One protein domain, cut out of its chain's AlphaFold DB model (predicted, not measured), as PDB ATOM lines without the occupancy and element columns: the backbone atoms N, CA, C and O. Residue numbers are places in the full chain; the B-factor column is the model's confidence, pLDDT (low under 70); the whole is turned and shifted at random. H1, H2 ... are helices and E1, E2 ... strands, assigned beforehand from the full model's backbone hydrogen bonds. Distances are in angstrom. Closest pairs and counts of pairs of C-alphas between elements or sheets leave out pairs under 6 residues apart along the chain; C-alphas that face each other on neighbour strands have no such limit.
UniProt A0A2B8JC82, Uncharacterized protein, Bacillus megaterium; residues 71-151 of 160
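What this domain is: This is residues 71 to 151 of the 160 residues of an uncharacterized protein of Bacillus megaterium (UniProt A0A2B8JC82). A long, narrow ribbon of two antiparallel strands, E2 and E3, has a small head of four short helices, H1 to H4, at one end, and at the other end a short strand, E1, lies beside E2 and widens the ribbon to three strands. The chain goes out to the head along E2, passes through the helices, and comes back along E3, which bends on the way. The printed part has 81 residues, with three named strands and four named helices in the order E1, E2, H1, H2, H3, H4, E3; the sheet order is E1, E2, E3, all antiparallel, and the class is mixed, helices and strands. The whole is extended, a rod spanning 62 by 19 by 19 A, with a radius of gyration of the C-alphas of 21.4 A.

Where its parts are: E1, residues 71 to 75, begins at C-alpha 71 (135.018, 155.879, 176.442). E2, residues 81 to 94, is 39.1 A long and ends at C-alpha 94 (147.534, 127.482, 181.171). H1 holds residues 96 to 103, 10.4 A, and H2 residues 107 to 110. H3, residues 113 to 121, is the longest helix, 12.8 A. H4 holds residues 127 to 132. E3, residues 134 to 147, is 36.8 A long, bends by 51 degrees at residue 140, and ends at C-alpha 147 (145.343, 162.883, 172.328).

How they stand to each other: E1 and E2 form a hairpin, at 147 degrees between their directions, with N 72 and O 84 2.9 A apart, within hydrogen-bond range. E2, the inner strand, is antiparallel to E3 at 164 degrees; N 81 and O 147 at 2.9 A and N 93 and O 135 at 2.9 A are within hydrogen-bond range. H1 touches H2, the closest C-alphas being those of Ala 100 and Lys 107, 5.5 A. H2 and H3 are close but not clearly touching, with C-alphas of Glu 109 and Asp 115 closest, 6.1 A. H1 and H4 are close but not clearly touching, with C-alphas of Leu 99 and Val 130 closest, 7.3 A, at a steep tilt of 61 degrees, opposite ways. H1 and H3 are apart. H4 is not on the sheet, but only just, with 4 pairs of C-alphas within 10 A. In H1, H3 and H4 every O i to N i+4 pair is within hydrogen-bond range; H2 is too short for such a pair.

The domain as a whole: The two C-alphas farthest apart, those of Pro 77 and Lys 122, are 62.2 A apart. The printed part has no cut, and each link between successive elements is tight. The mean pLDDT of the printed part is 86.6, and residues 150 to 151 are under 70.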
ATOM      1  N   GLU A  71     133.981 154.870 176.624       87.56
ATOM      2  CA  GLU A  71     135.018 155.879 176.442       87.56
ATOM      3  C   GLU A  71     134.592 157.264 176.936       87.56
ATOM      4  O   GLU A  71     133.417 157.636 176.898       87.56
ATOM      5  N   TYR A  72     135.583 158.033 177.387       88.25
ATOM      6  CA  TYR A  72     135.412 159.406 177.846       88.25
ATOM      7  C   TYR A  72     136.605 160.276 177.447       88.25
ATOM      8  O   TYR A  72     137.752 159.813 177.415       88.25
ATOM      9  N   PHE A  73     136.325 161.549 177.165       88.88
ATOM     10  CA  PHE A  73     137.317 162.555 176.801       88.88
ATOM     11  C   PHE A  73     137.220 163.751 177.741       88.88
ATOM     12  O   PHE A  73     136.156 164.349 177.862       88.88
ATOM     13  N   SER A  74     138.345 164.133 178.338       87.25
ATOM     14  CA  SER A  74     138.469 165.365 179.119       87.25
ATOM     15  C   SER A  74     139.463 166.297 178.455       87.25
ATOM     16  O   SER A  74     140.516 165.850 178.000       87.25
ATOM     17  N   GLU A  75     139.168 167.588 178.429       87.69
ATOM     18  CA  GLU A  75     140.169 168.595 178.089       87.69
ATOM     19  C   GLU A  75     141.187 168.719 179.232       87.69
ATOM     20  O   GLU A  75     140.844 168.556 180.405       87.69
ATOM     21  N   LEU A  76     142.457 168.918 178.881       88.62
ATOM     22  CA  LEU A  76     143.567 169.090 179.812       88.62
ATOM     23  C   LEU A  76     144.024 170.557 179.815       88.62
ATOM     24  O   LEU A  76     143.899 171.232 178.793       88.62
ATOM     25  N   PRO A  77     144.660 171.037 180.902       86.38
ATOM     26  CA  PRO A  77     145.080 172.440 181.028       86.38
ATOM     27  C   PRO A  77     146.030 172.944 179.931       86.38
ATOM     28  O   PRO A  77     146.164 174.139 179.714       86.38
ATOM     29  N   ASN A  78     146.711 172.034 179.233       86.06
ATOM     30  CA  ASN A  78     147.646 172.341 178.151       86.06
ATOM     31  C   ASN A  78     146.986 172.380 176.754       86.06
ATOM     32  O   ASN A  78     147.699 172.314 175.752       86.06
ATOM     33  N   GLY A  79     145.650 172.391 176.671       80.19
ATOM     34  CA  GLY A  79     144.897 172.392 175.411       80.19
ATOM     35  C   GLY A  79     144.910 171.055 174.656       80.19
ATOM     36  O   GLY A  79     144.502 170.987 173.498       80.19
ATOM     37  N   THR A  80     145.403 169.976 175.278       88.00
ATOM     38  CA  THR A  80     145.264 168.603 174.757       88.00
ATOM     39  C   THR A  80     144.092 167.891 175.426       88.00
ATOM     40  O   THR A  80     143.481 168.424 176.344       88.00
ATOM     41  N   TYR A  81     143.769 166.673 174.995       86.75
ATOM     42  CA  TYR A  81     142.689 165.884 175.585       86.75
ATOM     43  C   TYR A  81     143.233 164.610 176.238       86.75
ATOM     44  O   TYR A  81     144.126 163.950 175.704       86.75
ATOM     45  N   GLY A  82     142.675 164.233 177.384       90.12
ATOM     46  CA  GLY A  82     142.815 162.910 177.978       90.12
ATOM     47  C   GLY A  82     141.706 161.993 177.469       90.12
ATOM     48  O   GLY A  82     140.533 162.339 177.571       90.12
ATOM     49  N   LYS A  83     142.071 160.831 176.925       90.62
ATOM     50  CA  LYS A  83     141.152 159.764 176.515       90.62
ATOM     51  C   LYS A  83     141.233 158.611 177.513       90.62
ATOM     52  O   LYS A  83     142.311 158.034 177.673       90.62
ATOM     53  N   ALA A  84     140.099 158.245 178.103       91.25
ATOM     54  CA  ALA A  84     139.922 157.030 178.892       91.25
ATOM     55  C   ALA A  84     139.050 156.030 178.117       91.25
ATOM     56  O   ALA A  84     138.039 156.419 177.535       91.25
ATOM     57  N   ILE A  85     139.450 154.756 178.079       89.44
ATOM     58  CA  ILE A  85     138.711 153.676 177.406       89.44
ATOM     59  C   ILE A  85     138.682 152.451 178.303       89.44
ATOM     60  O   ILE A  85     139.748 151.948 178.670       89.44
ATOM     61  N   ASN A  86     137.491 151.924 178.571       87.75
ATOM     62  CA  ASN A  86     137.349 150.616 179.189       87.75
ATOM     63  C   ASN A  86     137.565 149.531 178.124       87.75
ATOM     64  O   ASN A  86     136.947 149.540 177.059       87.75
ATOM     65  N   ARG A  87     138.501 148.620 178.375       84.75
ATOM     66  CA  ARG A  87     138.888 147.542 177.465       84.75
ATOM     67  C   ARG A  87     138.821 146.219 178.199       84.75
ATOM     68  O   ARG A  87     139.220 146.104 179.352       84.75
ATOM     69  N   VAL A  88     138.414 145.186 177.485       82.50
ATOM     70  CA  VAL A  88     138.526 143.819 177.976       82.50
ATOM     71  C   VAL A  88     139.790 143.216 177.383       82.50
ATOM     72  O   VAL A  88     139.905 143.074 176.166       82.50
ATOM     73  N   ARG A  89     140.774 142.899 178.230       81.44
ATOM     74  CA  ARG A  89     141.967 142.175 177.795       81.44
ATOM     75  C   ARG A  89     141.686 140.686 177.904       81.44
ATOM     76  O   ARG A  89     141.575 140.156 179.005       81.44
ATOM     77  N   ILE A  90     141.591 140.032 176.756       84.31
ATOM     78  CA  ILE A  90     141.477 138.582 176.667       84.31
ATOM     79  C   ILE A  90     142.897 138.014 176.623       84.31
ATOM     80  O   ILE A  90     143.729 138.461 175.834       84.31
ATOM     81  N   SER A  91     143.199 137.078 177.516       87.25
ATOM     82  CA  SER A  91     144.472 136.362 177.554       87.25
ATOM     83  C   SER A  91     144.230 134.893 177.839       87.25
ATOM     84  O   SER A  91     143.432 134.571 178.714       87.25
ATOM     85  N   GLU A  92     144.953 134.013 177.166       87.25
ATOM     86  CA  GLU A  92     144.933 132.588 177.474       87.25
ATOM     87  C   GLU A  92     145.960 132.287 178.563       87.25
ATOM     88  O   GLU A  92     147.093 132.777 178.536       87.25
ATOM     89  N   LYS A  93     145.548 131.513 179.565       89.25
ATOM     90  CA  LYS A  93     146.411 131.072 180.653       89.25
ATOM     91  C   LYS A  93     146.316 129.561 180.780       89.25
ATOM     92  O   LYS A  93     145.222 129.012 180.835       89.25
ATOM     93  N   LEU A  94     147.470 128.909 180.882       87.81
ATOM     94  CA  LEU A  94     147.534 127.482 181.171       87.81
ATOM     95  C   LEU A  94     147.119 127.206 182.603       87.81
ATOM     96  O   LEU A  94     147.732 127.731 183.542       87.81
ATOM     97  N   ASP A  95     146.122 126.343 182.750       89.12
ATOM     98  CA  ASP A  95     145.818 125.719 184.022       89.12
ATOM     99  C   ASP A  95     146.852 124.627 184.306       89.12
ATOM    100  O   ASP A  95     146.703 123.452 183.960       89.12
ATOM    101  N   LYS A  96     147.953 125.062 184.921       89.00
ATOM    102  CA  LYS A  96     149.061 124.186 185.303       89.00
ATOM    103  C   LYS A  96     148.637 123.130 186.317       89.00
ATOM    104  O   LYS A  96     149.239 122.066 186.332       89.00
ATOM    105  N   ASP A  97     147.643 123.424 187.151       87.81
ATOM    106  CA  ASP A  97     147.202 122.517 188.208       87.81
ATOM    107  C   ASP A  97     146.422 121.351 187.599       87.81
ATOM    108  O   ASP A  97     146.766 120.189 187.815       87.81
ATOM    109  N   SER A  98     145.465 121.660 186.722       87.56
ATOM    110  CA  SER A  98     144.733 120.639 185.969       87.56
ATOM    111  C   SER A  98     145.651 119.827 185.045       87.56
ATOM    112  O   SER A  98     145.473 118.614 184.898       87.56
ATOM    113  N   LEU A  99     146.651 120.466 184.423       89.50
ATOM    114  CA  LEU A  99     147.587 119.770 183.532       89.50
ATOM    115  C   LEU A  99     148.517 118.835 184.319       89.50
ATOM    116  O   LEU A  99     148.704 117.688 183.920       89.50
ATOM    117  N   ALA A 100     149.048 119.294 185.455       90.12
ATOM    118  CA  ALA A 100     149.876 118.481 186.345       90.12
ATOM    119  C   ALA A 100     149.110 117.253 186.861       90.12
ATOM    120  O   ALA A 100     149.636 116.141 186.815       90.12
ATOM    121  N   ALA A 101     147.845 117.435 187.258       88.88
ATOM    122  CA  ALA A 101     146.970 116.343 187.680       88.88
ATOM    123  C   ALA A 101     146.727 115.322 186.557       88.88
ATOM    124  O   ALA A 101     146.774 114.121 186.794       88.88
ATOM    125  N   THR A 102     146.536 115.785 185.318       87.75
ATOM    126  CA  THR A 102     146.338 114.899 184.153       87.75
ATOM    127  C   THR A 102     147.581 114.056 183.857       87.75
ATOM    128  O   THR A 102     147.472 112.911 183.426       87.75
ATOM    129  N   LEU A 103     148.765 114.617 184.095       88.44
ATOM    130  CA  LEU A 103     150.050 113.963 183.856       88.44
ATOM    131  C   LEU A 103     150.565 113.173 185.067       88.44
ATOM    132  O   LEU A 103     151.583 112.498 184.947       88.44
ATOM    133  N   ASN A 104     149.880 113.245 186.214       90.00
ATOM    134  CA  ASN A 104     150.340 112.710 187.498       90.00
ATOM    135  C   ASN A 104     151.763 113.170 187.875       90.00
ATOM    136  O   ASN A 104     152.556 112.392 188.404       90.00
ATOM    137  N   ILE A 105     152.091 114.437 187.602       89.31
ATOM    138  CA  ILE A 105     153.381 115.052 187.952       89.31
ATOM    139  C   ILE A 105     153.189 116.211 188.925       89.31
ATOM    140  O   ILE A 105     152.089 116.740 189.091       89.31
ATOM    141  N   SER A 106     154.278 116.647 189.557       89.31
ATOM    142  CA  SER A 106     154.254 117.862 190.369       89.31
ATOM    143  C   SER A 106     154.112 119.112 189.497       89.31
ATOM    144  O   SER A 106     154.703 119.212 188.422       89.31
ATOM    145  N   LYS A 107     153.405 120.131 190.000       86.50
ATOM    146  CA  LYS A 107     153.316 121.457 189.362       86.50
ATOM    147  C   LYS A 107     154.689 122.092 189.119       86.50
ATOM    148  O   LYS A 107     154.860 122.836 188.151       86.50
ATOM    149  N   GLU A 108     155.667 121.807 189.978       86.50
ATOM    150  CA  GLU A 108     157.031 122.331 189.833       86.50
ATOM    151  C   GLU A 108     157.731 121.787 188.578       86.50
ATOM    152  O   GLU A 108     158.592 122.466 188.024       86.50
ATOM    153  N   GLU A 109     157.300 120.635 188.055       83.50
ATOM    154  CA  GLU A 109     157.774 120.085 186.778       83.50
ATOM    155  C   GLU A 109     157.143 120.772 185.552       83.50
ATOM    156  O   GLU A 109     157.458 120.430 184.419       83.50
ATOM    157  N   LEU A 110     156.262 121.759 185.749       85.06
ATOM    158  CA  LEU A 110     155.650 122.586 184.697       85.06
ATOM    159  C   LEU A 110     155.941 124.079 184.921       85.06
ATOM    160  O   LEU A 110     155.153 124.977 184.573       85.06
ATOM    161  N   LYS A 111     157.066 124.396 185.558       87.56
ATOM    162  CA  LYS A 111     157.380 125.770 185.944       87.56
ATOM    163  C   LYS A 111     157.934 126.575 184.783       87.56
ATOM    164  O   LYS A 111     157.391 127.644 184.486       87.56
ATOM    165  N   THR A 112     158.978 126.065 184.139       87.31
ATOM    166  CA  THR A 112     159.751 126.786 183.128       87.31
ATOM    167  C   THR A 112     159.414 126.309 181.717       87.31
ATOM    168  O   THR A 112     159.018 125.159 181.542       87.31
ATOM    169  N   PRO A 113     159.610 127.148 180.681       86.25
ATOM    170  CA  PRO A 113     159.456 126.733 179.284       86.25
ATOM    171  C   PRO A 113     160.272 125.482 178.913       86.25
ATOM    172  O   PRO A 113     159.839 124.684 178.083       86.25
ATOM    173  N   PHE A 114     161.434 125.287 179.545       88.75
ATOM    174  CA  PHE A 114     162.301 124.137 179.293       88.75
ATOM    175  C   PHE A 114     161.676 122.816 179.758       88.75
ATOM    176  O   PHE A 114     161.817 121.796 179.081       88.75
ATOM    177  N   ASP A 115     160.921 122.837 180.858       88.19
ATOM    178  CA  ASP A 115     160.283 121.636 181.395       88.19
ATOM    179  C   ASP A 115     159.217 121.087 180.434       88.19
ATOM    180  O   ASP A 115     159.182 119.887 180.155       88.19
ATOM    181  N   TYR A 116     158.429 121.975 179.814       87.44
ATOM    182  CA  TYR A 116     157.461 121.598 178.775       87.44
ATOM    183  C   TYR A 116     158.142 120.939 177.572       87.44
ATOM    184  O   TYR A 116     157.664 119.920 177.068       87.44
ATOM    185  N   SER A 117     159.281 121.482 177.131       87.12
ATOM    186  CA  SER A 117     160.056 120.916 176.019       87.12
ATOM    187  C   SER A 117     160.573 119.511 176.348       87.12
ATOM    188  O   SER A 117     160.444 118.581 175.545       87.12
ATOM    189  N   LYS A 118     161.078 119.314 177.571       90.31
ATOM    190  CA  LYS A 118     161.570 118.018 178.052       90.31
ATOM    191  C   LYS A 118     160.455 116.974 178.146       90.31
ATOM    192  O   LYS A 118     160.661 115.835 177.732       90.31
ATOM    193  N   LEU A 119     159.284 117.343 178.663       88.81
ATOM    194  CA  LEU A 119     158.128 116.443 178.764       88.81
ATOM    195  C   LEU A 119     157.548 116.090 177.391       88.81
ATOM    196  O   LEU A 119     157.164 114.942 177.170       88.81
ATOM    197  N   THR A 120     157.558 117.041 176.455       89.12
ATOM    198  CA  THR A 120     157.122 116.805 175.070       89.12
ATOM    199  C   THR A 120     158.081 115.868 174.340       89.12
ATOM    200  O   THR A 120     157.650 114.912 173.703       89.12
ATOM    201  N   SER A 121     159.393 116.065 174.508       88.88
ATOM    202  CA  SER A 121     160.426 115.208 173.900       88.88
ATOM    203  C   SER A 121     160.379 113.762 174.404       88.88
ATOM    204  O   SER A 121     160.734 112.839 173.681       88.88
ATOM    205  N   LYS A 122     159.925 113.554 175.646       87.94
ATOM    206  CA  LYS A 122     159.710 112.224 176.236       87.94
ATOM    207  C   LYS A 122     158.378 111.578 175.830       87.94
ATOM    208  O   LYS A 122     158.115 110.456 176.249       87.94
ATOM    209  N   GLY A 123     157.526 112.281 175.080       86.88
ATOM    210  CA  GLY A 123     156.180 111.825 174.717       86.88
ATOM    211  C   GLY A 123     155.168 111.844 175.868       86.88
ATOM    212  O   GLY A 123     154.082 111.294 175.724       86.88
ATOM    213  N   ILE A 124     155.510 112.461 177.005       87.00
ATOM    214  CA  ILE A 124     154.657 112.519 178.205       87.00
ATOM    215  C   ILE A 124     153.623 113.642 178.075       87.00
ATOM    216  O   ILE A 124     152.478 113.486 178.485       87.00
ATOM    217  N   LEU A 125     154.018 114.771 177.484       88.44
ATOM    218  CA  LEU A 125     153.149 115.913 177.210       88.44
ATOM    219  C   LEU A 125     152.929 116.034 175.701       88.44
ATOM    220  O   LEU A 125     153.881 115.968 174.930       88.44
ATOM    221  N   THR A 126     151.691 116.268 175.269       88.56
ATOM    222  CA  THR A 126     151.390 116.581 173.864       88.56
ATOM    223  C   THR A 126     150.831 117.999 173.724       88.56
ATOM    224  O   THR A 126     150.196 118.503 174.656       88.56
ATOM    225  N   PRO A 127     151.014 118.662 172.567       85.12
ATOM    226  CA  PRO A 127     150.439 119.988 172.326       85.12
ATOM    227  C   PRO A 127     148.907 120.032 172.455       85.12
ATOM    228  O   PRO A 127     148.348 121.036 172.900       85.12
ATOM    229  N   ASP A 128     148.223 118.934 172.117       88.12
ATOM    230  CA  ASP A 128     146.769 118.801 172.276       88.12
ATOM    231  C   ASP A 128     146.350 118.843 173.756       88.12
ATOM    232  O   ASP A 128     145.395 119.526 174.123       88.12
ATOM    233  N   MET A 129     147.123 118.199 174.639       87.50
ATOM    234  CA  MET A 129     146.889 118.256 176.087       87.50
ATOM    235  C   MET A 129     147.100 119.662 176.652       87.50
ATOM    236  O   MET A 129     146.326 120.098 177.494       87.50
ATOM    237  N   VAL A 130     148.102 120.409 176.171       86.62
ATOM    238  CA  VAL A 130     148.282 121.818 176.573       86.62
ATOM    239  C   VAL A 130     147.068 122.648 176.161       86.62
ATOM    240  O   VAL A 130     146.566 123.434 176.962       86.62
ATOM    241  N   SER A 131     146.579 122.443 174.935       86.69
ATOM    242  CA  SER A 131     145.463 123.202 174.358       86.69
ATOM    243  C   SER A 131     144.152 122.976 175.116       86.69
ATOM    244  O   SER A 131     143.441 123.934 175.405       86.69
ATOM    245  N   LYS A 132     143.862 121.731 175.516       89.19
ATOM    246  CA  LYS A 132     142.675 121.371 176.317       89.19
ATOM    247  C   LYS A 132     142.641 122.029 177.697       89.19
ATOM    248  O   LYS A 132     141.565 122.210 178.262       89.19
ATOM    249  N   HIS A 133     143.805 122.405 178.216       89.19
ATOM    250  CA  HIS A 133     143.968 122.995 179.543       89.19
ATOM    251  C   HIS A 133     144.277 124.497 179.476       89.19
ATOM    252  O   HIS A 133     144.600 125.123 180.492       89.19
ATOM    253  N   MET A 134     144.167 125.102 178.289       88.94
ATOM    254  CA  MET A 134     144.133 126.552 178.132       88.94
ATOM    255  C   MET A 134     142.799 127.084 178.651       88.94
ATOM    256  O   MET A 134     141.730 126.667 178.216       88.94
ATOM    257  N   GLN A 135     142.859 128.058 179.551       87.25
ATOM    258  CA  GLN A 135     141.692 128.806 179.995       87.25
ATOM    259  C   GLN A 135     141.757 130.227 179.454       87.25
ATOM    260  O   GLN A 135     142.737 130.953 179.662       87.25
ATOM    261  N   THR A 136     140.686 130.656 178.796       88.12
ATOM    262  CA  THR A 136     140.520 132.052 178.404       88.12
ATOM    263  C   THR A 136     140.196 132.885 179.641       88.12
ATOM    264  O   THR A 136     139.165 132.703 180.284       88.12
ATOM    265  N   GLN A 137     141.070 133.829 179.976       85.06
ATOM    266  CA  GLN A 137     140.847 134.806 181.033       85.06
ATOM    267  C   GLN A 137     140.514 136.162 180.423       85.06
ATOM    268  O   GLN A 137     141.299 136.737 179.667       85.06
ATOM    269  N   SER A 138     139.354 136.687 180.797       83.44
ATOM    270  CA  SER A 138     138.952 138.058 180.518       83.44
ATOM    271  C   SER A 138     139.337 138.936 181.708       83.44
ATOM    272  O   SER A 138     138.917 138.671 182.835       83.44
ATOM    273  N   LYS A 139     140.169 139.956 181.485       80.88
ATOM    274  CA  LYS A 139     140.552 140.927 182.516       80.88
ATOM    275  C   LYS A 139     140.108 142.333 182.111       80.88
ATOM    276  O   LYS A 139     140.601 142.836 181.094       80.88
ATOM    277  N   PRO A 140     139.225 142.994 182.882       78.81
ATOM    278  CA  PRO A 140     138.872 144.383 182.628       78.81
ATOM    279  C   PRO A 140     140.100 145.274 182.840       78.81
ATOM    280  O   PRO A 140     140.836 145.161 183.822       78.81
ATOM    281  N   SER A 141     140.358 146.161 181.891       83.69
ATOM    282  CA  SER A 141     141.533 147.022 181.859       83.69
ATOM    283  C   SER A 141     141.142 148.396 181.343       83.69
ATOM    284  O   SER A 141     140.349 148.511 180.419       83.69
ATOM    285  N   ILE A 142     141.719 149.449 181.913       88.88
ATOM    286  CA  ILE A 142     141.481 150.805 181.433       88.88
ATOM    287  C   ILE A 142     142.712 151.332 180.699       88.88
ATOM    288  O   ILE A 142     143.835 151.285 181.203       88.88
ATOM    289  N   GLY A 143     142.498 151.822 179.480       87.69
ATOM    290  CA  GLY A 143     143.505 152.539 178.711       87.69
ATOM    291  C   GLY A 143     143.341 154.039 178.914       87.69
ATOM    292  O   GLY A 143     142.286 154.579 178.590       87.69
ATOM    293  N   ILE A 144     144.382 154.709 179.407       89.94
ATOM    294  CA  ILE A 144     144.425 156.169 179.542       89.94
ATOM    295  C   ILE A 144     145.531 156.701 178.634       89.94
ATOM    296  O   ILE A 144     146.659 156.213 178.667       89.94
ATOM    297  N   SER A 145     145.206 157.675 177.789       89.75
ATOM    298  CA  SER A 145     146.143 158.240 176.812       89.75
ATOM    299  C   SER A 145     145.894 159.725 176.584       89.75
ATOM    300  O   SER A 145     144.780 160.213 176.765       89.75
ATOM    301  N   ARG A 146     146.930 160.454 176.165       89.69
ATOM    302  CA  ARG A 146     146.812 161.850 175.734       89.69
ATOM    303  C   ARG A 146     146.612 161.901 174.220       89.69
ATOM    304  O   ARG A 146     147.361 161.265 173.483       89.69
ATOM    305  N   VAL A 147     145.647 162.684 173.751       86.50
ATOM    306  CA  VAL A 147     145.343 162.883 172.328       86.50
ATOM    307  C   VAL A 147     145.303 164.375 171.983       86.50
ATOM    308  O   VAL A 147     144.859 165.202 172.772       86.50
ATOM    309  N   LYS A 148     145.799 164.740 170.792       79.44
ATOM    310  CA  LYS A 148     145.930 166.148 170.358       79.44
ATOM    311  C   LYS A 148     144.614 166.790 169.902       79.44
ATOM    312  O   LYS A 148     144.531 168.007 169.829       79.44
ATOM    313  N   LYS A 149     143.612 165.993 169.528       74.81
ATOM    314  CA  LYS A 149     142.314 166.465 169.027       74.81
ATOM    315  C   LYS A 149     141.205 165.630 169.654       74.81
ATOM    316  O   LYS A 149     141.360 164.411 169.751       74.81
ATOM    317  N   LYS A 150     140.087 166.263 170.025       67.12
ATOM    318  CA  LYS A 150     138.854 165.547 170.378       67.12
ATOM    319  C   LYS A 150     138.401 164.752 169.141       67.12
ATOM    320  O   LYS A 150     138.314 165.341 168.059       67.12
ATOM    321  N   PRO A 151     138.174 163.431 169.234       66.00
ATOM    322  CA  PRO A 151     137.693 162.673 168.091       66.00
ATOM    323  C   PRO A 151     136.312 163.168 167.674       66.00
ATOM    324  O   PRO A 151     135.447 163.476 168.498       66.00
TER     325      PRO A 151